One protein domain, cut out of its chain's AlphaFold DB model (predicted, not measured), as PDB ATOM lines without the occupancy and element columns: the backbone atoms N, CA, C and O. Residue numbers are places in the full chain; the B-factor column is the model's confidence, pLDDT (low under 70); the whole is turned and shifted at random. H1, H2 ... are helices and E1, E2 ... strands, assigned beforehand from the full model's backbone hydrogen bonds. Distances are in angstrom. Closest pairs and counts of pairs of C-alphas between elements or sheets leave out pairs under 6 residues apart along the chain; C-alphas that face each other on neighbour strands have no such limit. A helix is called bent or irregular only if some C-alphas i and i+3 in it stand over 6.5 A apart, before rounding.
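Overview. This is residues 16 to 190 of the 328 residues of the protein "Probable mu-protocadherin-putative cell-suface protein" of Gimesia maris DSM 8797 (UniProt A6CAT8). Eight strands, E4 to E11, form a closed barrel, and helix H3 packs on its outside across the strands. A small three-stranded sheet, E1 E2 E3, sits against the outside of the barrel, with its strand E1 next to E10 and E11; the short helices H1 and H2 lie outside other parts of the wall. The printed part has 175 residues, in the order H1 H2 E1 E2 E3 H3 E4 to E11, and its class is mixed, helices and strands. Both sheets are antiparallel, the small one in the order E1 E2 E3. The whole is compact, with a radius of gyration of the C-alphas of 15.2 A and spans of 47 by 41 by 29 A.

Along the chain. The barrel holds E4, residues 91 to 101, 29.0 A long; E5, 109 to 116, 23.1 A; E6, 120 to 127, 22.9 A; E7, 132 to 141, 28.3 A; E8, 146 to 151; E9, 157 to 162; E10, 170 to 176, 20.0 A; and E11, 182 to 189, 21.5 A. C-alpha 91 is at (66.113, 33.570, 25.163) and C-alpha 189 at (74.833, 45.622, 36.999). E1 is residues 51 to 54, E2 57 to 60 and E3 63 to 67. H3, residues 68 to 79, is 16.2 A long and begins at C-alpha 68 (75.347, 26.886, 53.927). H2 is residues 32 to 38. H1, residues 16 to 20, is only just irregular: C-alphas 16 and 19 are 7.0 A apart.

Arrangement. E4 to E11 are a meander, each strand the antiparallel neighbour of the one before, and so are E1 E2 E3. In the hairpin E4 and E5, N 97 and O 111 are 2.8 A apart, within hydrogen-bond range. E11 and E4 close the ring at 120 degrees, with N 98 and O 188 2.8 A apart, within range. H3 is on the barrel at a height of 7.8 A and runs across the strands, at 88 degrees to E10 on the local plane; its closest C-alphas to E7 are Ala 79 and Gly 138, 3.8 A. The closest C-alphas of E1 and E11, Ser 52 and Val 184, are 6.2 A apart. H2 is on the barrel, along E5 at 7 degrees on the local plane. Every O i to N i+4 pair is within hydrogen-bond range in H2 and H3; in H1 it is 0 of 1, with 0 of 2 O i to N i+3 pairs.

Size, cuts and confidence. The C-alphas farthest apart, those of Tyr 22 and Asp 55, are 47.9 A apart. The printed part has no cut. The links H1 to H2, H2 to E1 and H3 to E4 are long. Mean pLDDT of the printed part is 84.8; residues 16 to 29, 42 to 43, 105 to 106, 128 and 130 to 131 are under 70.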
ATOM      1  N   TYR A  16      76.722  28.149  22.966       41.12
ATOM      2  CA  TYR A  16      77.622  29.289  23.150       41.12
ATOM      3  C   TYR A  16      77.857  30.147  21.888       41.12
ATOM      4  O   TYR A  16      78.142  31.338  21.992       41.12
ATOM      5  N   TYR A  17      77.699  29.600  20.676       35.75
ATOM      6  CA  TYR A  17      78.004  30.336  19.436       35.75
ATOM      7  C   TYR A  17      76.811  31.072  18.802       35.75
ATOM      8  O   TYR A  17      76.980  31.773  17.798       35.75
ATOM      9  N   HIS A  18      75.607  30.987  19.374       35.75
ATOM     10  CA  HIS A  18      74.417  31.611  18.779       35.75
ATOM     11  C   HIS A  18      74.298  33.123  19.039       35.75
ATOM     12  O   HIS A  18      73.576  33.814  18.317       35.75
ATOM     13  N   TYR A  19      75.074  33.687  19.970       42.94
ATOM     14  CA  TYR A  19      74.959  35.099  20.377       42.94
ATOM     15  C   TYR A  19      75.487  36.120  19.352       42.94
ATOM     16  O   TYR A  19      75.365  37.327  19.559       42.94
ATOM     17  N   ARG A  20      76.042  35.659  18.219       37.78
ATOM     18  CA  ARG A  20      76.486  36.517  17.103       37.78
ATOM     19  C   ARG A  20      75.432  36.709  16.003       37.78
ATOM     20  O   ARG A  20      75.671  37.489  15.082       37.78
ATOM     21  N   ARG A  21      74.274  36.035  16.049       35.69
ATOM     22  CA  ARG A  21      73.253  36.136  14.988       35.69
ATOM     23  C   ARG A  21      71.965  36.808  15.473       35.69
ATOM     24  O   ARG A  21      71.160  36.209  16.168       35.69
ATOM     25  N   TYR A  22      71.779  38.028  14.963       31.81
ATOM     26  CA  TYR A  22      70.581  38.879  14.983       31.81
ATOM     27  C   TYR A  22      70.261  39.603  16.297       31.81
ATOM     28  O   TYR A  22      69.725  39.037  17.238       31.81
ATOM     29  N   GLY A  23      70.507  40.920  16.310       42.88
ATOM     30  CA  GLY A  23      69.806  41.881  17.175       42.88
ATOM     31  C   GLY A  23      70.036  41.776  18.687       42.88
ATOM     32  O   GLY A  23      69.455  42.572  19.423       42.88
ATOM     33  N   TYR A  24      70.871  40.844  19.149       44.16
ATOM     34  CA  TYR A  24      71.176  40.644  20.559       44.16
ATOM     35  C   TYR A  24      71.938  41.848  21.121       44.16
ATOM     36  O   TYR A  24      73.002  42.240  20.639       44.16
ATOM     37  N   ARG A  25      71.339  42.475  22.129       53.31
ATOM     38  CA  ARG A  25      71.855  43.650  22.824       53.31
ATOM     39  C   ARG A  25      72.036  43.235  24.287       53.31
ATOM     40  O   ARG A  25      71.089  43.401  25.049       53.31
ATOM     41  N   PRO A  26      73.191  42.671  24.691       51.34
ATOM     42  CA  PRO A  26      73.403  42.180  26.064       51.34
ATOM     43  C   PRO A  26      73.298  43.285  27.130       51.34
ATOM     44  O   PRO A  26      73.168  43.007  28.313       51.34
ATOM     45  N   TRP A  27      73.316  44.545  26.696       52.34
ATOM     46  CA  TRP A  27      73.061  45.757  27.478       52.34
ATOM     47  C   TRP A  27      71.575  46.115  27.640       52.34
ATOM     48  O   TRP A  27      71.266  47.113  28.287       52.34
ATOM     49  N   VAL A  28      70.640  45.364  27.050       61.62
ATOM     50  CA  VAL A  28      69.209  45.560  27.319       61.62
ATOM     51  C   VAL A  28      68.921  45.052  28.720       61.62
ATOM     52  O   VAL A  28      68.957  43.852  28.977       61.62
ATOM     53  N   TRP A  29      68.637  45.984  29.623       67.44
ATOM     54  CA  TRP A  29      68.229  45.653  30.976       67.44
ATOM     55  C   TRP A  29      66.796  45.161  30.976       67.44
ATOM     56  O   TRP A  29      65.876  45.852  30.525       67.44
ATOM     57  N   SER A  30      66.605  43.986  31.556       77.12
ATOM     58  CA  SER A  30      65.266  43.522  31.861       77.12
ATOM     59  C   SER A  30      64.778  44.121  33.184       77.12
ATOM     60  O   SER A  30      65.491  44.140  34.194       77.12
ATOM     61  N   THR A  31      63.545  44.628  33.177       85.56
ATOM     62  CA  THR A  31      62.820  44.984  34.403       85.56
ATOM     63  C   THR A  31      62.210  43.725  35.012       85.56
ATOM     64  O   THR A  31      62.008  42.736  34.308       85.56
ATOM     65  N   PHE A  32      61.856  43.762  36.299       88.06
ATOM     66  CA  PHE A  32      61.181  42.629  36.939       88.06
ATOM     67  C   PHE A  32      59.897  42.239  36.210       88.06
ATOM     68  O   PHE A  32      59.720  41.075  35.879       88.06
ATOM     69  N   GLY A  33      59.052  43.221  35.873       87.81
ATOM     70  CA  GLY A  33      57.827  42.972  35.111       87.81
ATOM     71  C   GLY A  33      58.089  42.380  33.722       87.81
ATOM     72  O   GLY A  33      57.314  41.549  33.258       87.81
ATOM     73  N   GLY A  34      59.188  42.776  33.070       89.06
ATOM     74  CA  GLY A  34      59.621  42.194  31.799       89.06
ATOM     75  C   GLY A  34      60.069  40.739  31.948       89.06
ATOM     76  O   GLY A  34      59.599  39.886  31.202       89.06
ATOM     77  N   LEU A  35      60.912  40.447  32.944       89.06
ATOM     78  CA  LEU A  35      61.358  39.086  33.259       89.06
ATOM     79  C   LEU A  35      60.205  38.176  33.648       89.06
ATOM     80  O   LEU A  35      60.075  37.107  33.062       89.06
ATOM     81  N   SER A  36      59.339  38.611  34.563       89.19
ATOM     82  CA  SER A  36      58.189  37.823  35.004       89.19
ATOM     83  C   SER A  36      57.218  37.552  33.857       89.19
ATOM     84  O   SER A  36      56.731  36.438  33.725       89.19
ATOM     85  N   ALA A  37      56.956  38.537  32.989       89.81
ATOM     86  CA  ALA A  37      56.105  38.333  31.817       89.81
ATOM     87  C   ALA A  37      56.746  37.384  30.791       89.81
ATOM     88  O   ALA A  37      56.047  36.555  30.213       89.81
ATOM     89  N   TRP A  38      58.062  37.486  30.578       90.19
ATOM     90  CA  TRP A  38      58.802  36.661  29.620       90.19
ATOM     91  C   TRP A  38      58.724  35.169  29.938       90.19
ATOM     92  O   TRP A  38      58.456  34.362  29.052       90.19
ATOM     93  N   ILE A  39      58.904  34.826  31.211       90.25
ATOM     94  CA  ILE A  39      58.836  33.450  31.716       90.25
ATOM     95  C   ILE A  39      57.399  33.001  32.040       90.25
ATOM     96  O   ILE A  39      57.177  31.927  32.582       90.25
ATOM     97  N   GLY A  40      56.392  33.819  31.706       84.75
ATOM     98  CA  GLY A  40      54.975  33.473  31.858       84.75
ATOM     99  C   GLY A  40      54.405  33.623  33.274       84.75
ATOM    100  O   GLY A  40      53.260  33.232  33.515       84.75
ATOM    101  N   TYR A  41      55.138  34.230  34.209       75.00
ATOM    102  CA  TYR A  41      54.714  34.423  35.596       75.00
ATOM    103  C   TYR A  41      53.943  35.732  35.793       75.00
ATOM    104  O   TYR A  41      54.431  36.730  36.336       75.00
ATOM    105  N   ASN A  42      52.688  35.736  35.351       68.81
ATOM    106  CA  ASN A  42      51.809  36.884  35.533       68.81
ATOM    107  C   ASN A  42      51.492  37.108  37.027       68.81
ATOM    108  O   ASN A  42      51.040  36.197  37.713       68.81
ATOM    109  N   SER A  43      51.627  38.352  37.503       67.06
ATOM    110  CA  SER A  43      51.266  38.793  38.870       67.06
ATOM    111  C   SER A  43      52.182  38.329  40.019       67.06
ATOM    112  O   SER A  43      51.724  38.229  41.158       67.06
ATOM    113  N   LEU A  44      53.471  38.080  39.766       75.44
ATOM    114  CA  LEU A  44      54.435  37.850  40.848       75.44
ATOM    115  C   LEU A  44      54.780  39.139  41.602       75.44
ATOM    116  O   LEU A  44      55.120  40.154  40.997       75.44
ATOM    117  N   ASN A  45      54.770  39.064  42.935       86.25
ATOM    118  CA  ASN A  45      55.435  40.053  43.779       86.25
ATOM    119  C   ASN A  45      56.918  39.671  43.918       86.25
ATOM    120  O   ASN A  45      57.188  38.494  44.177       86.25
ATOM    121  N   PRO A  46      57.864  40.617  43.777       89.94
ATOM    122  CA  PRO A  46      59.285  40.324  43.927       89.94
ATOM    123  C   PRO A  46      59.613  39.769  45.315       89.94
ATOM    124  O   PRO A  46      59.263  40.379  46.330       89.94
ATOM    125  N   VAL A  47      60.317  38.638  45.363       91.75
ATOM    126  CA  VAL A  47      60.996  38.184  46.582       91.75
ATOM    127  C   VAL A  47      62.379  38.820  46.608       91.75
ATOM    128  O   VAL A  47      63.206  38.573  45.729       91.75
ATOM    129  N   VAL A  48      62.617  39.664  47.610       91.62
ATOM    130  CA  VAL A  48      63.895  40.362  47.779       91.62
ATOM    131  C   VAL A  48      64.851  39.475  48.569       91.62
ATOM    132  O   VAL A  48      64.521  39.010  49.663       91.62
ATOM    133  N   TYR A  49      66.037  39.268  48.004       92.06
ATOM    134  CA  TYR A  49      67.135  38.564  48.649       92.06
ATOM    135  C   TYR A  49      68.292  39.528  48.906       92.06
ATOM    136  O   TYR A  49      68.839  40.108  47.969       92.06
ATOM    137  N   ASP A  50      68.643  39.673  50.179       89.62
ATOM    138  CA  ASP A  50      69.813  40.397  50.671       89.62
ATOM    139  C   ASP A  50      70.624  39.428  51.531       89.62
ATOM    140  O   ASP A  50      70.352  39.229  52.723       89.62
ATOM    141  N   TYR A  51      71.518  38.699  50.868       91.62
ATOM    142  CA  TYR A  51      72.195  37.566  51.476       91.62
ATOM    143  C   TYR A  51      73.359  38.011  52.356       91.62
ATOM    144  O   TYR A  51      74.097  38.939  52.045       91.62
ATOM    145  N   SER A  52      73.562  37.293  53.456       92.88
ATOM    146  CA  SER A  52      74.783  37.369  54.256       92.88
ATOM    147  C   SER A  52      75.127  35.999  54.831       92.88
ATOM    148  O   SER A  52      74.275  35.115  54.942       92.88
ATOM    149  N   LEU A  53      76.399  35.822  55.173       92.56
ATOM    150  CA  LEU A  53      76.927  34.606  55.774       92.56
ATOM    151  C   LEU A  53      77.400  34.904  57.188       92.56
ATOM    152  O   LEU A  53      78.178  35.833  57.399       92.56
ATOM    153  N   ASN A  54      76.955  34.097  58.147       92.56
ATOM    154  CA  ASN A  54      77.478  34.146  59.504       92.56
ATOM    155  C   ASN A  54      77.423  32.758  60.157       92.56
ATOM    156  O   ASN A  54      76.427  32.049  60.020       92.56
ATOM    157  N   ASP A  55      78.497  32.367  60.844       90.25
ATOM    158  CA  ASP A  55      78.612  31.100  61.584       90.25
ATOM    159  C   ASP A  55      78.188  29.837  60.796       90.25
ATOM    160  O   ASP A  55      77.617  28.900  61.352       90.25
ATOM    161  N   GLY A  56      78.450  29.793  59.483       91.12
ATOM    162  CA  GLY A  56      78.095  28.650  58.625       91.12
ATOM    163  C   GLY A  56      76.612  28.571  58.234       91.12
ATOM    164  O   GLY A  56      76.155  27.536  57.741       91.12
ATOM    165  N   TYR A  57      75.861  29.658  58.419       94.69
ATOM    166  CA  TYR A  57      74.469  29.796  57.998       94.69
ATOM    167  C   TYR A  57      74.287  30.936  56.998       94.69
ATOM    168  O   TYR A  57      74.945  31.976  57.081       94.69
ATOM    169  N   ILE A  58      73.334  30.739  56.089       93.56
ATOM    170  CA  ILE A  58      72.810  31.776  55.202       93.56
ATOM    171  C   ILE A  58      71.773  32.591  55.963       93.56
ATOM    172  O   ILE A  58      70.867  32.038  56.593       93.56
ATOM    173  N   TYR A  59      71.883  33.905  55.848       93.88
ATOM    174  CA  TYR A  59      70.904  34.871  56.315       93.88
ATOM    175  C   TYR A  59      70.330  35.612  55.112       93.88
ATOM    176  O   TYR A  59      71.059  35.941  54.180       93.88
ATOM    177  N   ASN A  60      69.031  35.895  55.143       91.88
ATOM    178  CA  ASN A  60      68.386  36.801  54.201       91.88
ATOM    179  C   ASN A  60      67.793  37.973  54.981       91.88
ATOM    180  O   ASN A  60      66.965  37.757  55.869       91.88
ATOM    181  N   ASN A  61      68.230  39.197  54.678       89.75
ATOM    182  CA  ASN A  61      67.796  40.413  55.369       89.75
ATOM    183  C   ASN A  61      67.926  40.291  56.907       89.75
ATOM    184  O   ASN A  61      67.008  40.598  57.669       89.75
ATOM    185  N   GLY A  62      69.050  39.723  57.362       90.38
ATOM    186  CA  GLY A  62      69.354  39.488  58.779       90.38
ATOM    187  C   GLY A  62      68.615  38.317  59.443       90.38
ATOM    188  O   GLY A  62      68.859  38.040  60.617       90.38
ATOM    189  N   VAL A  63      67.745  37.598  58.728       93.44
ATOM    190  CA  VAL A  63      67.033  36.420  59.249       93.44
ATOM    191  C   VAL A  63      67.768  35.145  58.851       93.44
ATOM    192  O   VAL A  63      68.015  34.919  57.670       93.44
ATOM    193  N   GLN A  64      68.095  34.299  59.831       95.00
ATOM    194  CA  GLN A  64      68.745  33.008  59.595       95.00
ATOM    195  C   GLN A  64      67.819  32.082  58.796       95.00
ATOM    196  O   GLN A  64      66.694  31.810  59.215       95.00
ATOM    197  N   MET A  65      68.311  31.571  57.670       92.94
ATOM    198  CA  MET A  65      67.553  30.715  56.759       92.94
ATOM    199  C   MET A  65      67.881  29.239  56.981       92.94
ATOM    200  O   MET A  65      67.030  28.456  57.400       92.94
ATOM    201  N   ALA A  66      69.117  28.842  56.684       93.12
ATOM    202  CA  ALA A  66      69.564  27.454  56.744       93.12
ATOM    203  C   ALA A  66      71.100  27.370  56.726       93.12
ATOM    204  O   ALA A  66      71.761  28.364  56.415       93.12
ATOM    205  N   PRO A  67      71.683  26.208  57.083       95.75
ATOM    206  CA  PRO A  67      73.112  25.973  56.921       95.75
ATOM    207  C   PRO A  67      73.547  26.167  55.466       95.75
ATOM    208  O   PRO A  67      72.794  25.827  54.550       95.75
ATOM    209  N   VAL A  68      74.775  26.641  55.263       95.00
ATOM    210  CA  VAL A  68      75.347  26.886  53.927       95.00
ATOM    211  C   VAL A  68      75.274  25.650  53.037       95.00
ATOM    212  O   VAL A  68      74.744  25.734  51.937       95.00
ATOM    213  N   SER A  69      75.681  24.487  53.544       93.44
ATOM    214  CA  SER A  69      75.673  23.227  52.785       93.44
ATOM    215  C   SER A  69      74.279  22.805  52.307       93.44
ATOM    216  O   SER A  69      74.120  22.233  51.229       93.44
ATOM    217  N   ALA A  70      73.239  23.104  53.092       94.56
ATOM    218  CA  ALA A  70      71.859  22.829  52.709       94.56
ATOM    219  C   ALA A  70      71.353  23.811  51.643       94.56
ATOM    220  O   ALA A  70      70.491  23.448  50.840       94.56
ATOM    221  N   TYR A  71      71.855  25.047  51.649       94.44
ATOM    222  CA  TYR A  71      71.547  26.057  50.639       94.44
ATOM    223  C   TYR A  71      72.269  25.777  49.320       94.44
ATOM    224  O   TYR A  71      71.616  25.806  48.281       94.44
ATOM    225  N   GLU A  72      73.550  25.406  49.384       95.44
ATOM    226  CA  GLU A  72      74.378  24.945  48.263       95.44
ATOM    227  C   GLU A  72      73.725  23.765  47.540       95.44
ATOM    228  O   GLU A  72      73.423  23.850  46.354       95.44
ATOM    229  N   SER A  73      73.360  22.711  48.282       95.19
ATOM    230  CA  SER A  73      72.689  21.537  47.700       95.19
ATOM    231  C   SER A  73      71.380  21.898  46.988       95.19
ATOM    232  O   SER A  73      71.017  21.285  45.987       95.19
ATOM    233  N   GLN A  74      70.638  22.884  47.506       96.44
ATOM    234  CA  GLN A  74      69.437  23.383  46.835       96.44
ATOM    235  C   GLN A  74      69.785  24.210  45.598       96.44
ATOM    236  O   GLN A  74      69.080  24.100  44.605       96.44
ATOM    237  N   ALA A  75      70.829  25.035  45.652       96.88
ATOM    238  CA  ALA A  75      71.281  25.829  44.516       96.88
ATOM    239  C   ALA A  75      71.683  24.926  43.343       96.88
ATOM    240  O   ALA A  75      71.244  25.166  42.222       96.88
ATOM    241  N   ASP A  76      72.407  23.838  43.610       95.81
ATOM    242  CA  ASP A  76      72.765  22.844  42.595       95.81
ATOM    243  C   ASP A  76      71.531  22.197  41.966       95.81
ATOM    244  O   ASP A  76      71.421  22.114  40.744       95.81
ATOM    245  N   GLN A  77      70.570  21.785  42.798       97.06
ATOM    246  CA  GLN A  77      69.310  21.216  42.317       97.06
ATOM    247  C   GLN A  77      68.525  22.208  41.461       97.06
ATOM    248  O   GLN A  77      67.936  21.808  40.460       97.06
ATOM    249  N   ILE A  78      68.506  23.488  41.845       97.94
ATOM    250  CA  ILE A  78      67.861  24.541  41.060       97.94
ATOM    251  C   ILE A  78      68.589  24.700  39.727       97.94
ATOM    252  O   ILE A  78      67.932  24.645  38.694       97.94
ATOM    253  N   ALA A  79      69.917  24.831  39.724       97.12
ATOM    254  CA  ALA A  79      70.702  25.026  38.507       97.12
ATOM    255  C   ALA A  79      70.476  23.911  37.468       97.12
ATOM    256  O   ALA A  79      70.394  24.194  36.274       97.12
ATOM    257  N   ASP A  80      70.289  22.669  37.923       95.44
ATOM    258  CA  ASP A  80      70.078  21.505  37.054       95.44
ATOM    259  C   ASP A  80      68.593  21.232  36.726       95.44
ATOM    260  O   ASP A  80      68.279  20.300  35.982       95.44
ATOM    261  N   SER A  81      67.653  21.999  37.293       96.62
ATOM    262  CA  SER A  81      66.221  21.653  37.273       96.62
ATOM    263  C   SER A  81      65.524  21.869  35.929       96.62
ATOM    264  O   SER A  81      64.515  21.213  35.655       96.62
ATOM    265  N   VAL A  82      66.039  22.775  35.092       93.31
ATOM    266  CA  VAL A  82      65.414  23.155  33.822       93.31
ATOM    267  C   VAL A  82      66.428  23.019  32.683       93.31
ATOM    268  O   VAL A  82      67.467  23.679  32.708       93.31
ATOM    269  N   PRO A  83      66.145  22.200  31.652       88.69
ATOM    270  CA  PRO A  83      67.017  22.108  30.491       88.69
ATOM    271  C   PRO A  83      66.953  23.395  29.645       88.69
ATOM    272  O   PRO A  83      65.898  24.037  29.557       88.69
ATOM    273  N   PRO A  84      68.057  23.769  28.979       87.06
ATOM    274  CA  PRO A  84      68.112  24.966  28.157       87.06
ATOM    275  C   PRO A  84      67.260  24.774  26.890       87.06
ATOM    276  O   PRO A  84      67.370  23.729  26.244       87.06
ATOM    277  N   PRO A  85      66.417  25.748  26.502       85.25
ATOM    278  CA  PRO A  85      65.698  25.696  25.235       85.25
ATOM    279  C   PRO A  85      66.654  25.780  24.039       85.25
ATOM    280  O   PRO A  85      67.624  26.544  24.044       85.25
ATOM    281  N   GLU A  86      66.349  25.008  22.994       81.56
ATOM    282  CA  GLU A  86      67.154  24.934  21.766       81.56
ATOM    283  C   GLU A  86      66.975  26.167  20.864       81.56
ATOM    284  O   GLU A  86      67.896  26.555  20.143       81.56
ATOM    285  N   ASP A  87      65.797  26.798  20.889       81.38
ATOM    286  CA  ASP A  87      65.480  27.930  20.017       81.38
ATOM    287  C   ASP A  87      66.037  29.245  20.585       81.38
ATOM    288  O   ASP A  87      65.655  29.714  21.659       81.38
ATOM    289  N   ALA A  88      66.914  29.892  19.813       72.62
ATOM    290  CA  ALA A  88      67.506  31.183  20.150       72.62
ATOM    291  C   ALA A  88      66.460  32.283  20.440       72.62
ATOM    292  O   ALA A  88      66.729  33.195  21.220       72.62
ATOM    293  N   THR A  89      65.268  32.214  19.840       78.69
ATOM    294  CA  THR A  89      64.178  33.186  20.039       78.69
ATOM    295  C   THR A  89      63.459  33.039  21.383       78.69
ATOM    296  O   THR A  89      62.665  33.906  21.762       78.69
ATOM    297  N   GLU A  90      63.740  31.968  22.124       86.56
ATOM    298  CA  GLU A  90      63.209  31.730  23.465       86.56
ATOM    299  C   GLU A  90      64.096  32.288  24.574       86.56
ATOM    300  O   GLU A  90      63.724  32.212  25.744       86.56
ATOM    301  N   TRP A  91      65.210  32.927  24.220       87.44
ATOM    302  CA  TRP A  91      66.113  33.570  25.163       87.44
ATOM    303  C   TRP A  91      65.917  35.082  25.212       87.44
ATOM    304  O   TRP A  91      65.855  35.759  24.184       87.44
ATOM    305  N   MET A  92      65.900  35.631  26.425       87.06
ATOM    306  CA  MET A  92      65.915  37.069  26.672       87.06
ATOM    307  C   MET A  92      67.192  37.475  27.418       87.06
ATOM    308  O   MET A  92      67.501  36.877  28.451       87.06
ATOM    309  N   PRO A  93      67.937  38.493  26.945       86.38
ATOM    310  CA  PRO A  93      69.062  39.038  27.695       86.38
ATOM    311  C   PRO A  93      68.592  39.669  29.010       86.38
ATOM    312  O   PRO A  93      67.631  40.439  29.046       86.38
ATOM    313  N   VAL A  94      69.303  39.365  30.095       87.94
ATOM    314  CA  VAL A  94      69.072  39.968  31.414       87.94
ATOM    315  C   VAL A  94      69.980  41.175  31.612       87.94
ATOM    316  O   VAL A  94      69.521  42.237  32.041       87.94
ATOM    317  N   GLY A  95      71.266  40.996  31.310       82.88
ATOM    318  CA  GLY A  95      72.297  42.006  31.491       82.88
ATOM    319  C   GLY A  95      73.686  41.403  31.673       82.88
ATOM    320  O   GLY A  95      73.866  40.182  31.660       82.88
ATOM    321  N   ILE A  96      74.659  42.292  31.872       83.75
ATOM    322  CA  ILE A  96      76.024  41.960  32.284       83.75
ATOM    323  C   ILE A  96      76.226  42.492  33.700       83.75
ATOM    324  O   ILE A  96      75.849  43.628  34.000       83.75
ATOM    325  N   PHE A  97      76.826  41.679  34.559       87.75
ATOM    326  CA  PHE A  97      77.079  42.000  35.954       87.75
ATOM    327  C   PHE A  97      78.562  41.842  36.269       87.75
ATOM    328  O   PHE A  97      79.190  40.877  35.847       87.75
ATOM    329  N   ALA A  98      79.116  42.788  37.016       87.44
ATOM    330  CA  ALA A  98      80.392  42.640  37.689       87.44
ATOM    331  C   ALA A  98      80.158  41.909  39.015       87.44
ATOM    332  O   ALA A  98      79.255  42.281  39.771       87.44
ATOM    333  N   ILE A  99      80.967  40.888  39.287       90.81
ATOM    334  CA  ILE A  99      80.929  40.123  40.535       90.81
ATOM    335  C   ILE A  99      82.154  40.529  41.351       90.81
ATOM    336  O   ILE A  99      83.287  40.308  40.925       90.81
ATOM    337  N   VAL A 100      81.924  41.198  42.483       87.62
ATOM    338  CA  VAL A 100      82.961  41.926  43.227       87.62
ATOM    339  C   VAL A 100      82.988  41.453  44.681       87.62
ATOM    340  O   VAL A 100      81.960  41.550  45.357       87.62
ATOM    341  N   PRO A 101      84.132  40.973  45.204       88.75
ATOM    342  CA  PRO A 101      84.261  40.659  46.623       88.75
ATOM    343  C   PRO A 101      83.856  41.853  47.494       88.75
ATOM    344  O   PRO A 101      84.241  42.993  47.226       88.75
ATOM    345  N   GLN A 102      83.082  41.611  48.553       84.56
ATOM    346  CA  GLN A 102      82.636  42.699  49.423       84.56
ATOM    347  C   GLN A 102      83.832  43.434  50.048       84.56
ATOM    348  O   GLN A 102      84.765  42.824  50.564       84.56
ATOM    349  N   GLY A 103      83.795  44.770  50.007       76.00
ATOM    350  CA  GLY A 103      84.866  45.624  50.531       76.00
ATOM    351  C   GLY A 103      85.989  45.942  49.539       76.00
ATOM    352  O   GLY A 103      86.910  46.672  49.906       76.00
ATOM    353  N   THR A 104      85.911  45.462  48.294       76.25
ATOM    354  CA  THR A 104      86.841  45.831  47.215       76.25
ATOM    355  C   THR A 104      86.139  46.650  46.127       76.25
ATOM    356  O   THR A 104      84.917  46.802  46.113       76.25
ATOM    357  N   THR A 105      86.925  47.242  45.226       67.25
ATOM    358  CA  THR A 105      86.421  47.977  44.048       67.25
ATOM    359  C   THR A 105      86.983  47.435  42.736       67.25
ATOM    360  O   THR A 105      86.750  48.019  41.679       67.25
ATOM    361  N   GLU A 106      87.770  46.362  42.798       67.00
ATOM    362  CA  GLU A 106      88.385  45.743  41.630       67.00
ATOM    363  C   GLU A 106      87.387  44.800  40.964       67.00
ATOM    364  O   GLU A 106      86.791  43.938  41.607       67.00
ATOM    365  N   VAL A 107      87.185  44.991  39.662       70.06
ATOM    366  CA  VAL A 107      86.302  44.150  38.857       70.06
ATOM    367  C   VAL A 107      87.167  43.216  38.030       70.06
ATOM    368  O   VAL A 107      87.671  43.604  36.974       70.06
ATOM    369  N   ASN A 108      87.309  41.983  38.509       74.12
ATOM    370  CA  ASN A 108      88.069  40.942  37.811       74.12
ATOM    371  C   ASN A 108      87.145  39.900  37.175       74.12
ATOM    372  O   ASN A 108      87.558  39.201  36.257       74.12
ATOM    373  N   VAL A 109      85.888  39.824  37.625       83.00
ATOM    374  CA  VAL A 109      84.890  38.871  37.133       83.00
ATOM    375  C   VAL A 109      83.681  39.600  36.565       83.00
ATOM    376  O   VAL A 109      83.118  40.495  37.205       83.00
ATOM    377  N   THR A 110      83.237  39.171  35.385       84.62
ATOM    378  CA  THR A 110      81.945  39.556  34.818       84.62
ATOM    379  C   THR A 110      81.124  38.330  34.437       84.62
ATOM    380  O   THR A 110      81.653  37.299  34.027       84.62
ATOM    381  N   VAL A 111      79.805  38.435  34.586       89.06
ATOM    382  CA  VAL A 111      78.846  37.428  34.132       89.06
ATOM    383  C   VAL A 111      77.821  38.078  33.219       89.06
ATOM    384  O   VAL A 111      77.200  39.083  33.558       89.06
ATOM    385  N   GLN A 112      77.640  37.504  32.041       88.00
ATOM    386  CA  GLN A 112      76.548  37.827  31.140       88.00
ATOM    387  C   GLN A 112      75.456  36.781  31.331       88.00
ATOM    388  O   GLN A 112      75.743  35.589  31.260       88.00
ATOM    389  N   LEU A 113      74.214  37.223  31.533       91.75
ATOM    390  CA  LEU A 113      73.081  36.340  31.801       91.75
ATOM    391  C   LEU A 113      71.953  36.535  30.782       91.75
ATOM    392  O   LEU A 113      71.621  37.655  30.378       91.75
ATOM    393  N   ALA A 114      71.330  35.424  30.405       91.19
ATOM    394  CA  ALA A 114      70.100  35.347  29.633       91.19
ATOM    395  C   ALA A 114      69.140  34.340  30.278       91.19
ATOM    396  O   ALA A 114      69.566  33.373  30.907       91.19
ATOM    397  N   VAL A 115      67.840  34.578  30.104       92.81
ATOM    398  CA  VAL A 115      66.765  33.750  30.659       92.81
ATOM    399  C   VAL A 115      65.885  33.216  29.534       92.81
ATOM    400  O   VAL A 115      65.404  33.973  28.686       92.81
ATOM    401  N   GLY A 116      65.688  31.903  29.525       92.50
ATOM    402  CA  GLY A 116      64.785  31.193  28.634       92.50
ATOM    403  C   GLY A 116      63.331  31.369  29.068       92.50
ATOM    404  O   GLY A 116      63.052  31.533  30.254       92.50
ATOM    405  N   LYS A 117      62.376  31.301  28.134       91.38
ATOM    406  CA  LYS A 117      60.930  31.358  28.452       91.38
ATOM    407  C   LYS A 117      60.474  30.290  29.450       91.38
ATOM    408  O   LYS A 117      59.486  30.491  30.141       91.38
ATOM    409  N   ASN A 118      61.174  29.162  29.503       92.06
ATOM    410  CA  ASN A 118      60.915  28.064  30.433       92.06
ATOM    411  C   ASN A 118      61.593  28.243  31.805       92.06
ATOM    412  O   ASN A 118      61.545  27.323  32.613       92.06
ATOM    413  N   GLY A 119      62.267  29.371  32.052       93.06
ATOM    414  CA  GLY A 119      63.001  29.623  33.292       93.06
ATOM    415  C   GLY A 119      64.442  29.100  33.306       93.06
ATOM    416  O   GLY A 119      65.114  29.243  34.325       93.06
ATOM    417  N   ALA A 120      64.951  28.537  32.204       95.31
ATOM    418  CA  ALA A 120      66.372  28.208  32.087       95.31
ATOM    419  C   ALA A 120      67.240  29.477  32.125       95.31
ATOM    420  O   ALA A 120      66.834  30.540  31.656       95.31
ATOM    421  N   VAL A 121      68.460  29.360  32.634       95.12
ATOM    422  CA  VAL A 121      69.470  30.422  32.654       95.12
ATOM    423  C   VAL A 121      70.671  29.955  31.853       95.12
ATOM    424  O   VAL A 121      71.107  28.814  31.979       95.12
ATOM    425  N   ALA A 122      71.220  30.841  31.034       92.19
ATOM    426  CA  ALA A 122      72.446  30.581  30.298       92.19
ATOM    427  C   ALA A 122      73.261  31.859  30.151       92.19
ATOM    428  O   ALA A 122      72.737  32.971  30.277       92.19
ATOM    429  N   GLY A 123      74.543  31.706  29.843       87.50
ATOM    430  CA  GLY A 123      75.377  32.849  29.533       87.50
ATOM    431  C   GLY A 123      76.862  32.556  29.581       87.50
ATOM    432  O   GLY A 123      77.315  31.460  29.246       87.50
ATOM    433  N   THR A 124      77.624  33.562  29.990       83.31
ATOM    434  CA  THR A 124      79.083  33.515  29.958       83.31
ATOM    435  C   THR A 124      79.656  34.140  31.211       83.31
ATOM    436  O   THR A 124      79.259  35.231  31.611       83.31
ATOM    437  N   TYR A 125      80.606  33.438  31.807       87.38
ATOM    438  CA  TYR A 125      81.477  33.925  32.858       87.38
ATOM    439  C   TYR A 125      82.814  34.327  32.240       87.38
ATOM    440  O   TYR A 125      83.370  33.584  31.431       87.38
ATOM    441  N   PHE A 126      83.340  35.473  32.651       78.88
ATOM    442  CA  PHE A 126      84.661  35.939  32.264       78.88
ATOM    443  C   PHE A 126      85.466  36.345  33.499       78.88
ATOM    444  O   PHE A 126      84.991  37.127  34.323       78.88
ATOM    445  N   ASN A 127      86.698  35.847  33.598       78.62
ATOM    446  CA  ASN A 127      87.688  36.279  34.577       78.62
ATOM    447  C   ASN A 127      88.890  36.907  33.861       78.62
ATOM    448  O   ASN A 127      89.583  36.241  33.088       78.62
ATOM    449  N   LYS A 128      89.147  38.179  34.171       66.75
ATOM    450  CA  LYS A 128      90.187  39.008  33.562       66.75
ATOM    451  C   LYS A 128      91.604  38.549  33.895       66.75
ATOM    452  O   LYS A 128      92.445  38.534  33.004       66.75
ATOM    453  N   ASP A 129      91.873  38.176  35.142       72.62
ATOM    454  CA  ASP A 129      93.237  37.880  35.605       72.62
ATOM    455  C   ASP A 129      93.814  36.645  34.908       72.62
ATOM    456  O   ASP A 129      95.003  36.593  34.598       72.62
ATOM    457  N   GLY A 130      92.957  35.657  34.643       67.00
ATOM    458  CA  GLY A 130      93.325  34.437  33.926       67.00
ATOM    459  C   GLY A 130      93.034  34.467  32.426       67.00
ATOM    460  O   GLY A 130      93.374  33.505  31.744       67.00
ATOM    461  N   ASN A 131      92.375  35.517  31.921       63.00
ATOM    462  CA  ASN A 131      91.742  35.535  30.600       63.00
ATOM    463  C   ASN A 131      90.886  34.275  30.340       63.00
ATOM    464  O   ASN A 131      91.010  33.600  29.318       63.00
ATOM    465  N   ILE A 132      90.060  33.910  31.324       73.25
ATOM    466  CA  ILE A 132      89.261  32.681  31.308       73.25
ATOM    467  C   ILE A 132      87.821  33.027  30.950       73.25
ATOM    468  O   ILE A 132      87.169  33.783  31.670       73.25
ATOM    469  N   THR A 133      87.312  32.396  29.893       76.44
ATOM    470  CA  THR A 133      85.904  32.464  29.489       76.44
ATOM    471  C   THR A 133      85.271  31.089  29.636       76.44
ATOM    472  O   THR A 133      85.749  30.126  29.039       76.44
ATOM    473  N   LEU A 134      84.194  30.991  30.415       82.25
ATOM    474  CA  LEU A 134      83.479  29.739  30.660       82.25
ATOM    475  C   LEU A 134      81.981  29.907  30.393       82.25
ATOM    476  O   LEU A 134      81.422  30.979  30.657       82.25
ATOM    477  N   PRO A 135      81.298  28.863  29.893       84.50
ATOM    478  CA  PRO A 135      79.848  28.872  29.836       84.50
ATOM    479  C   PRO A 135      79.274  28.842  31.254       84.50
ATOM    480  O   PRO A 135      79.898  28.328  32.184       84.50
ATOM    481  N   LEU A 136      78.063  29.367  31.403       91.69
ATOM    482  CA  LEU A 136      77.242  29.094  32.574       91.69
ATOM    483  C   LEU A 136      75.870  28.582  32.157       91.69
ATOM    484  O   LEU A 136      75.334  28.990  31.122       91.69
ATOM    485  N   GLN A 137      75.300  27.726  32.995       94.50
ATOM    486  CA  GLN A 137      73.962  27.176  32.831       94.50
ATOM    487  C   GLN A 137      73.272  27.085  34.188       94.50
ATOM    488  O   GLN A 137      73.900  26.770  35.192       94.50
ATOM    489  N   GLY A 138      71.976  27.351  34.224       96.75
ATOM    490  CA  GLY A 138      71.204  27.307  35.449       96.75
ATOM    491  C   GLY A 138      69.707  27.310  35.215       96.75
ATOM    492  O   GLY A 138      69.235  27.117  34.092       96.75
ATOM    493  N   ALA A 139      68.963  27.625  36.269       97.62
ATOM    494  CA  ALA A 139      67.529  27.828  36.184       97.62
ATOM    495  C   ALA A 139      66.997  28.755  37.281       97.62
ATOM    496  O   ALA A 139      67.691  29.132  38.233       97.62
ATOM    497  N   ILE A 140      65.726  29.106  37.125       96.50
ATOM    498  CA  ILE A 140      64.922  29.845  38.089       96.50
ATOM    499  C   ILE A 140      64.026  28.852  38.844       96.50
ATOM    500  O   ILE A 140      63.212  28.158  38.242       96.50
ATOM    501  N   ASP A 141      64.118  28.832  40.173       95.38
ATOM    502  CA  ASP A 141      63.089  28.248  41.036       95.38
ATOM    503  C   ASP A 141      61.929  29.235  41.141       95.38
ATOM    504  O   ASP A 141      62.000  30.222  41.878       95.38
ATOM    505  N   GLU A 142      60.850  28.965  40.409       88.06
ATOM    506  CA  GLU A 142      59.676  29.839  40.353       88.06
ATOM    507  C   GLU A 142      59.049  30.059  41.734       88.06
ATOM    508  O   GLU A 142      58.591  31.156  42.056       88.06
ATOM    509  N   SER A 143      59.046  29.016  42.570       89.69
ATOM    510  CA  SER A 143      58.344  29.019  43.853       89.69
ATOM    511  C   SER A 143      59.008  29.949  44.866       89.69
ATOM    512  O   SER A 143      58.325  30.621  45.642       89.69
ATOM    513  N   LYS A 144      60.343  30.015  44.832       92.62
ATOM    514  CA  LYS A 144      61.156  30.846  45.727       92.62
ATOM    515  C   LYS A 144      61.708  32.095  45.043       92.62
ATOM    516  O   LYS A 144      62.280  32.936  45.730       92.62
ATOM    517  N   GLN A 145      61.566  32.224  43.724       94.56
ATOM    518  CA  GLN A 145      62.231  33.236  42.894       94.56
ATOM    519  C   GLN A 145      63.755  33.276  43.105       94.56
ATOM    520  O   GLN A 145      64.366  34.348  43.107       94.56
ATOM    521  N   ARG A 146      64.366  32.104  43.309       96.50
ATOM    522  CA  ARG A 146      65.825  31.942  43.389       96.50
ATOM    523  C   ARG A 146      66.353  31.611  42.008       96.50
ATOM    524  O   ARG A 146      65.739  30.832  41.288       96.50
ATOM    525  N   VAL A 147      67.484  32.191  41.652       97.88
ATOM    526  CA  VAL A 147      68.158  31.940  40.384       97.88
ATOM    527  C   VAL A 147      69.519  31.366  40.706       97.88
ATOM    528  O   VAL A 147      70.310  32.039  41.362       97.88
ATOM    529  N   ALA A 148      69.775  30.139  40.263       98.31
ATOM    530  CA  ALA A 148      71.045  29.461  40.477       98.31
ATOM    531  C   ALA A 148      71.633  29.028  39.138       98.31
ATOM    532  O   ALA A 148      70.898  28.577  38.260       98.31
ATOM    533  N   TRP A 149      72.946  29.162  38.985       97.81
ATOM    534  CA  TRP A 149      73.675  28.712  37.804       97.81
ATOM    535  C   TRP A 149      75.049  28.168  38.177       97.81
ATOM    536  O   TRP A 149      75.678  28.613  39.133       97.81
ATOM    537  N   LYS A 150      75.517  27.217  37.379       96.38
ATOM    538  CA  LYS A 150      76.847  26.621  37.424       96.38
ATOM    539  C   LYS A 150      77.725  27.222  36.344       96.38
ATOM    540  O   LYS A 150      77.237  27.541  35.261       96.38
ATOM    541  N   ILE A 151      79.009  27.377  36.644       93.38
ATOM    542  CA  ILE A 151      80.026  27.888  35.720       93.38
ATOM    543  C   ILE A 151      80.971  26.753  35.338       93.38
ATOM    544  O   ILE A 151      81.497  26.077  36.220       93.38
ATOM    545  N   GLY A 152      81.234  26.603  34.040       85.44
ATOM    546  CA  GLY A 152      82.051  25.522  33.491       85.44
ATOM    547  C   GLY A 152      81.278  24.212  33.312       85.44
ATOM    548  O   GLY A 152      80.100  24.115  33.651       85.44
ATOM    549  N   GLU A 153      81.951  23.210  32.745       77.69
ATOM    550  CA  GLU A 153      81.399  21.861  32.520       77.69
ATOM    551  C   GLU A 153      81.951  20.830  33.523       77.69
ATOM    552  O   GLU A 153      81.256  19.884  33.888       77.69
ATOM    553  N   GLU A 154      83.180  21.039  34.006       74.56
ATOM    554  CA  GLU A 154      83.871  20.211  35.001       74.56
ATOM    555  C   GLU A 154      84.253  21.084  36.210       74.56
ATOM    556  O   GLU A 154      84.538  22.270  36.043       74.56
ATOM    557  N   ASP A 155      84.234  20.516  37.424       70.00
ATOM    558  CA  ASP A 155      84.544  21.212  38.690       70.00
ATOM    559  C   ASP A 155      83.783  22.536  38.888       70.00
ATOM    560  O   ASP A 155      84.337  23.561  39.297       70.00
ATOM    561  N   THR A 156      82.483  22.500  38.587       83.44
ATOM    562  CA  THR A 156      81.634  23.688  38.505       83.44
ATOM    563  C   THR A 156      81.530  24.444  39.823       83.44
ATOM    564  O   THR A 156      81.247  23.854  40.864       83.44
ATOM    565  N   ILE A 157      81.641  25.768  39.746       92.31
ATOM    566  CA  ILE A 157      81.254  26.679  40.827       92.31
ATOM    567  C   ILE A 157      79.773  27.004  40.655       92.31
ATOM    568  O   ILE A 157      79.352  27.371  39.552       92.31
ATOM    569  N   THR A 158      79.003  26.928  41.737       96.38
ATOM    570  CA  THR A 158      77.589  27.318  41.735       96.38
ATOM    571  C   THR A 158      77.450  28.730  42.283       96.38
ATOM    572  O   THR A 158      78.013  29.078  43.320       96.38
ATOM    573  N   MET A 159      76.688  29.566  41.589       97.50
ATOM    574  CA  MET A 159      76.319  30.902  42.034       97.50
ATOM    575  C   MET A 159      74.809  31.017  42.146       97.50
ATOM    576  O   MET A 159      74.068  30.390  41.390       97.50
ATOM    577  N   GLU A 160      74.349  31.846  43.078       96.94
ATOM    578  CA  GLU A 160      72.925  32.055  43.292       96.94
ATOM    579  C   GLU A 160      72.581  33.484  43.715       96.94
ATOM    580  O   GLU A 160      73.261  34.109  44.531       96.94
ATOM    581  N   THR A 161      71.460  33.986  43.203       96.62
ATOM    582  CA  THR A 161      70.842  35.244  43.627       96.62
ATOM    583  C   THR A 161      69.309  35.172  43.554       96.62
ATOM    584  O   THR A 161      68.725  34.124  43.277       96.62
ATOM    585  N   GLY A 162      68.631  36.288  43.818       95.38
ATOM    586  CA  GLY A 162      67.190  36.439  43.615       95.38
ATOM    587  C   GLY A 162      66.831  36.877  42.194       95.38
ATOM    588  O   GLY A 162      67.571  37.631  41.563       95.38
ATOM    589  N   LEU A 163      65.647  36.503  41.707       94.44
ATOM    590  CA  LEU A 163      65.146  36.988  40.414       94.44
ATOM    591  C   LEU A 163      65.007  38.521  40.398       94.44
ATOM    592  O   LEU A 163      65.329  39.166  39.403       94.44
ATOM    593  N   ASP A 164      64.577  39.115  41.516       92.69
ATOM    594  CA  ASP A 164      64.529  40.573  41.677       92.69
ATOM    595  C   ASP A 164      65.924  41.209  41.656       92.69
ATOM    596  O   ASP A 164      66.095  42.269  41.053       92.69
ATOM    597  N   SER A 165      66.933  40.550  42.230       93.69
ATOM    598  CA  SER A 165      68.322  41.026  42.272       93.69
ATOM    599  C   SER A 165      68.914  41.209  40.874       93.69
ATOM    600  O   SER A 165      69.564  42.222  40.613       93.69
ATOM    601  N   LEU A 166      68.578  40.325  39.925       92.44
ATOM    602  CA  LEU A 166      68.947  40.474  38.510       92.44
ATOM    603  C   LEU A 166      68.371  41.738  37.856       92.44
ATOM    604  O   LEU A 166      68.813  42.130  36.776       92.44
ATOM    605  N   THR A 167      67.381  42.378  38.486       89.25
ATOM    606  CA  THR A 167      66.714  43.581  37.974       89.25
ATOM    607  C   THR A 167      67.267  44.885  38.559       89.25
ATOM    608  O   THR A 167      66.890  45.963  38.087       89.25
ATOM    609  N   LYS A 168      68.155  44.804  39.562       87.62
ATOM    610  CA  LYS A 168      68.721  45.954  40.285       87.62
ATOM    611  C   LYS A 168      70.090  46.352  39.756       87.62
ATOM    612  O   LYS A 168      70.809  45.541  39.180       87.62
ATOM    613  N   ASP A 169      70.464  47.599  40.031       85.25
ATOM    614  CA  ASP A 169      71.798  48.110  39.703       85.25
ATOM    615  C   ASP A 169      72.870  47.586  40.669       85.25
ATOM    616  O   ASP A 169      74.006  47.338  40.272       85.25
ATOM    617  N   LYS A 170      72.494  47.364  41.933       88.12
ATOM    618  CA  LYS A 170      73.329  46.742  42.963       88.12
ATOM    619  C   LYS A 170      72.519  45.705  43.732       88.12
ATOM    620  O   LYS A 170      71.392  45.979  44.140       88.12
ATOM    621  N   SER A 171      73.112  44.535  43.934       92.44
ATOM    622  CA  SER A 171      72.565  43.435  44.732       92.44
ATOM    623  C   SER A 171      73.695  42.514  45.213       92.44
ATOM    624  O   SER A 171      74.866  42.878  45.099       92.44
ATOM    625  N   THR A 172      73.358  41.336  45.736       93.75
ATOM    626  CA  THR A 172      74.317  40.325  46.203       93.75
ATOM    627  C   THR A 172      74.182  39.013  45.433       93.75
ATOM    628  O   THR A 172      73.081  38.635  45.019       93.75
ATOM    629  N   VAL A 173      75.283  38.277  45.320       96.25
ATOM    630  CA  VAL A 173      75.324  36.891  44.837       96.25
ATOM    631  C   VAL A 173      76.035  36.021  45.873       96.25
ATOM    632  O   VAL A 173      77.021  36.452  46.468       96.25
ATOM    633  N   ILE A 174      75.528  34.813  46.113       96.75
ATOM    634  CA  ILE A 174      76.246  33.788  46.877       96.75
ATOM    635  C   ILE A 174      77.067  32.969  45.888       96.75
ATOM    636  O   ILE A 174      76.558  32.589  44.835       96.75
ATOM    637  N   ILE A 175      78.314  32.681  46.238       96.00
ATOM    638  CA  ILE A 175      79.211  31.814  45.480       96.00
ATOM    639  C   ILE A 175      79.523  30.597  46.347       96.00
ATOM    640  O   ILE A 175      79.978  30.753  47.482       96.00
ATOM    641  N   TYR A 176      79.291  29.403  45.812       95.31
ATOM    642  CA  TYR A 176      79.646  28.121  46.416       95.31
ATOM    643  C   TYR A 176      80.850  27.548  45.657       95.31
ATOM    644  O   TYR A 176      80.729  27.119  44.507       95.31
ATOM    645  N   PHE A 177      82.036  27.618  46.265       90.44
ATOM    646  CA  PHE A 177      83.290  27.196  45.646       90.44
ATOM    647  C   PHE A 177      83.519  25.691  45.779       90.44
ATOM    648  O   PHE A 177      83.275  25.088  46.829       90.44
ATOM    649  N   THR A 178      84.143  25.113  44.755       78.25
ATOM    650  CA  THR A 178      84.670  23.747  44.780       78.25
ATOM    651  C   THR A 178      85.629  23.583  45.965       78.25
ATOM    652  O   THR A 178      86.652  24.261  46.054       78.25
ATOM    653  N   GLY A 179      85.280  22.706  46.911       73.12
ATOM    654  CA  GLY A 179      86.013  22.530  48.174       73.12
ATOM    655  C   GLY A 179      85.266  22.997  49.430       73.12
ATOM    656  O   GLY A 179      85.799  22.848  50.529       73.12
ATOM    657  N   GLY A 180      84.036  23.506  49.289       79.75
ATOM    658  CA  GLY A 180      83.100  23.746  50.396       79.75
ATOM    659  C   GLY A 180      83.211  25.119  51.062       79.75
ATOM    660  O   GLY A 180      82.588  25.351  52.098       79.75
ATOM    661  N   ALA A 181      84.004  26.031  50.495       88.44
ATOM    662  CA  ALA A 181      83.969  27.437  50.884       88.44
ATOM    663  C   ALA A 181      82.768  28.126  50.224       88.44
ATOM    664  O   ALA A 181      82.387  27.804  49.099       88.44
ATOM    665  N   SER A 182      82.169  29.099  50.905       94.12
ATOM    666  CA  SER A 182      81.111  29.919  50.316       94.12
ATOM    667  C   SER A 182      81.242  31.359  50.759       94.12
ATOM    668  O   SER A 182      81.606  31.630  51.904       94.12
ATOM    669  N   GLU A 183      80.934  32.275  49.851       94.12
ATOM    670  CA  GLU A 183      81.081  33.710  50.068       94.12
ATOM    671  C   GLU A 183      79.879  34.471  49.502       94.12
ATOM    672  O   GLU A 183      79.197  33.994  48.596       94.12
ATOM    673  N   VAL A 184      79.620  35.665  50.039       95.00
ATOM    674  CA  VAL A 184      78.650  36.608  49.467       95.00
ATOM    675  C   VAL A 184      79.404  37.777  48.864       95.00
ATOM    676  O   VAL A 184      80.179  38.439  49.553       95.00
ATOM    677  N   TRP A 185      79.188  38.016  47.577       94.56
ATOM    678  CA  TRP A 185      79.834  39.079  46.812       94.56
ATOM    679  C   TRP A 185      78.796  40.098  46.337       94.56
ATOM    680  O   TRP A 185      77.604  39.796  46.218       94.56
ATOM    681  N   ASP A 186      79.251  41.316  46.056       92.06
ATOM    682  CA  ASP A 186      78.435  42.337  45.409       92.06
ATOM    683  C   ASP A 186      78.244  41.966  43.929       92.06
ATOM    684  O   ASP A 186      79.202  41.700  43.202       92.06
ATOM    685  N   MET A 187      76.993  41.977  43.469       92.75
ATOM    686  CA  MET A 187      76.622  41.829  42.065       92.75
ATOM    687  C   MET A 187      76.151  43.187  41.549       92.75
ATOM    688  O   MET A 187      75.057  43.662  41.878       92.75
ATOM    689  N   LEU A 188      77.008  43.830  40.762       87.94
ATOM    690  CA  LEU A 188      76.781  45.165  40.226       87.94
ATOM    691  C   LEU A 188      76.395  45.049  38.764       87.94
ATOM    692  O   LEU A 188      77.166  44.543  37.950       87.94
ATOM    693  N   ARG A 189      75.215  45.538  38.403       85.56
ATOM    694  CA  ARG A 189      74.833  45.622  36.999       85.56
ATOM    695  C   ARG A 189      75.746  46.621  36.305       85.56
ATOM    696  O   ARG A 189      75.868  47.770  36.724       85.56
ATOM    697  N   ILE A 190      76.362  46.179  35.221       75.94
ATOM    698  CA  ILE A 190      77.202  47.038  34.405       75.94
ATOM    699  C   ILE A 190      76.286  47.884  33.521       75.94
ATOM    700  O   ILE A 190      75.438  47.357  32.792       75.94
TER     701      ILE A 190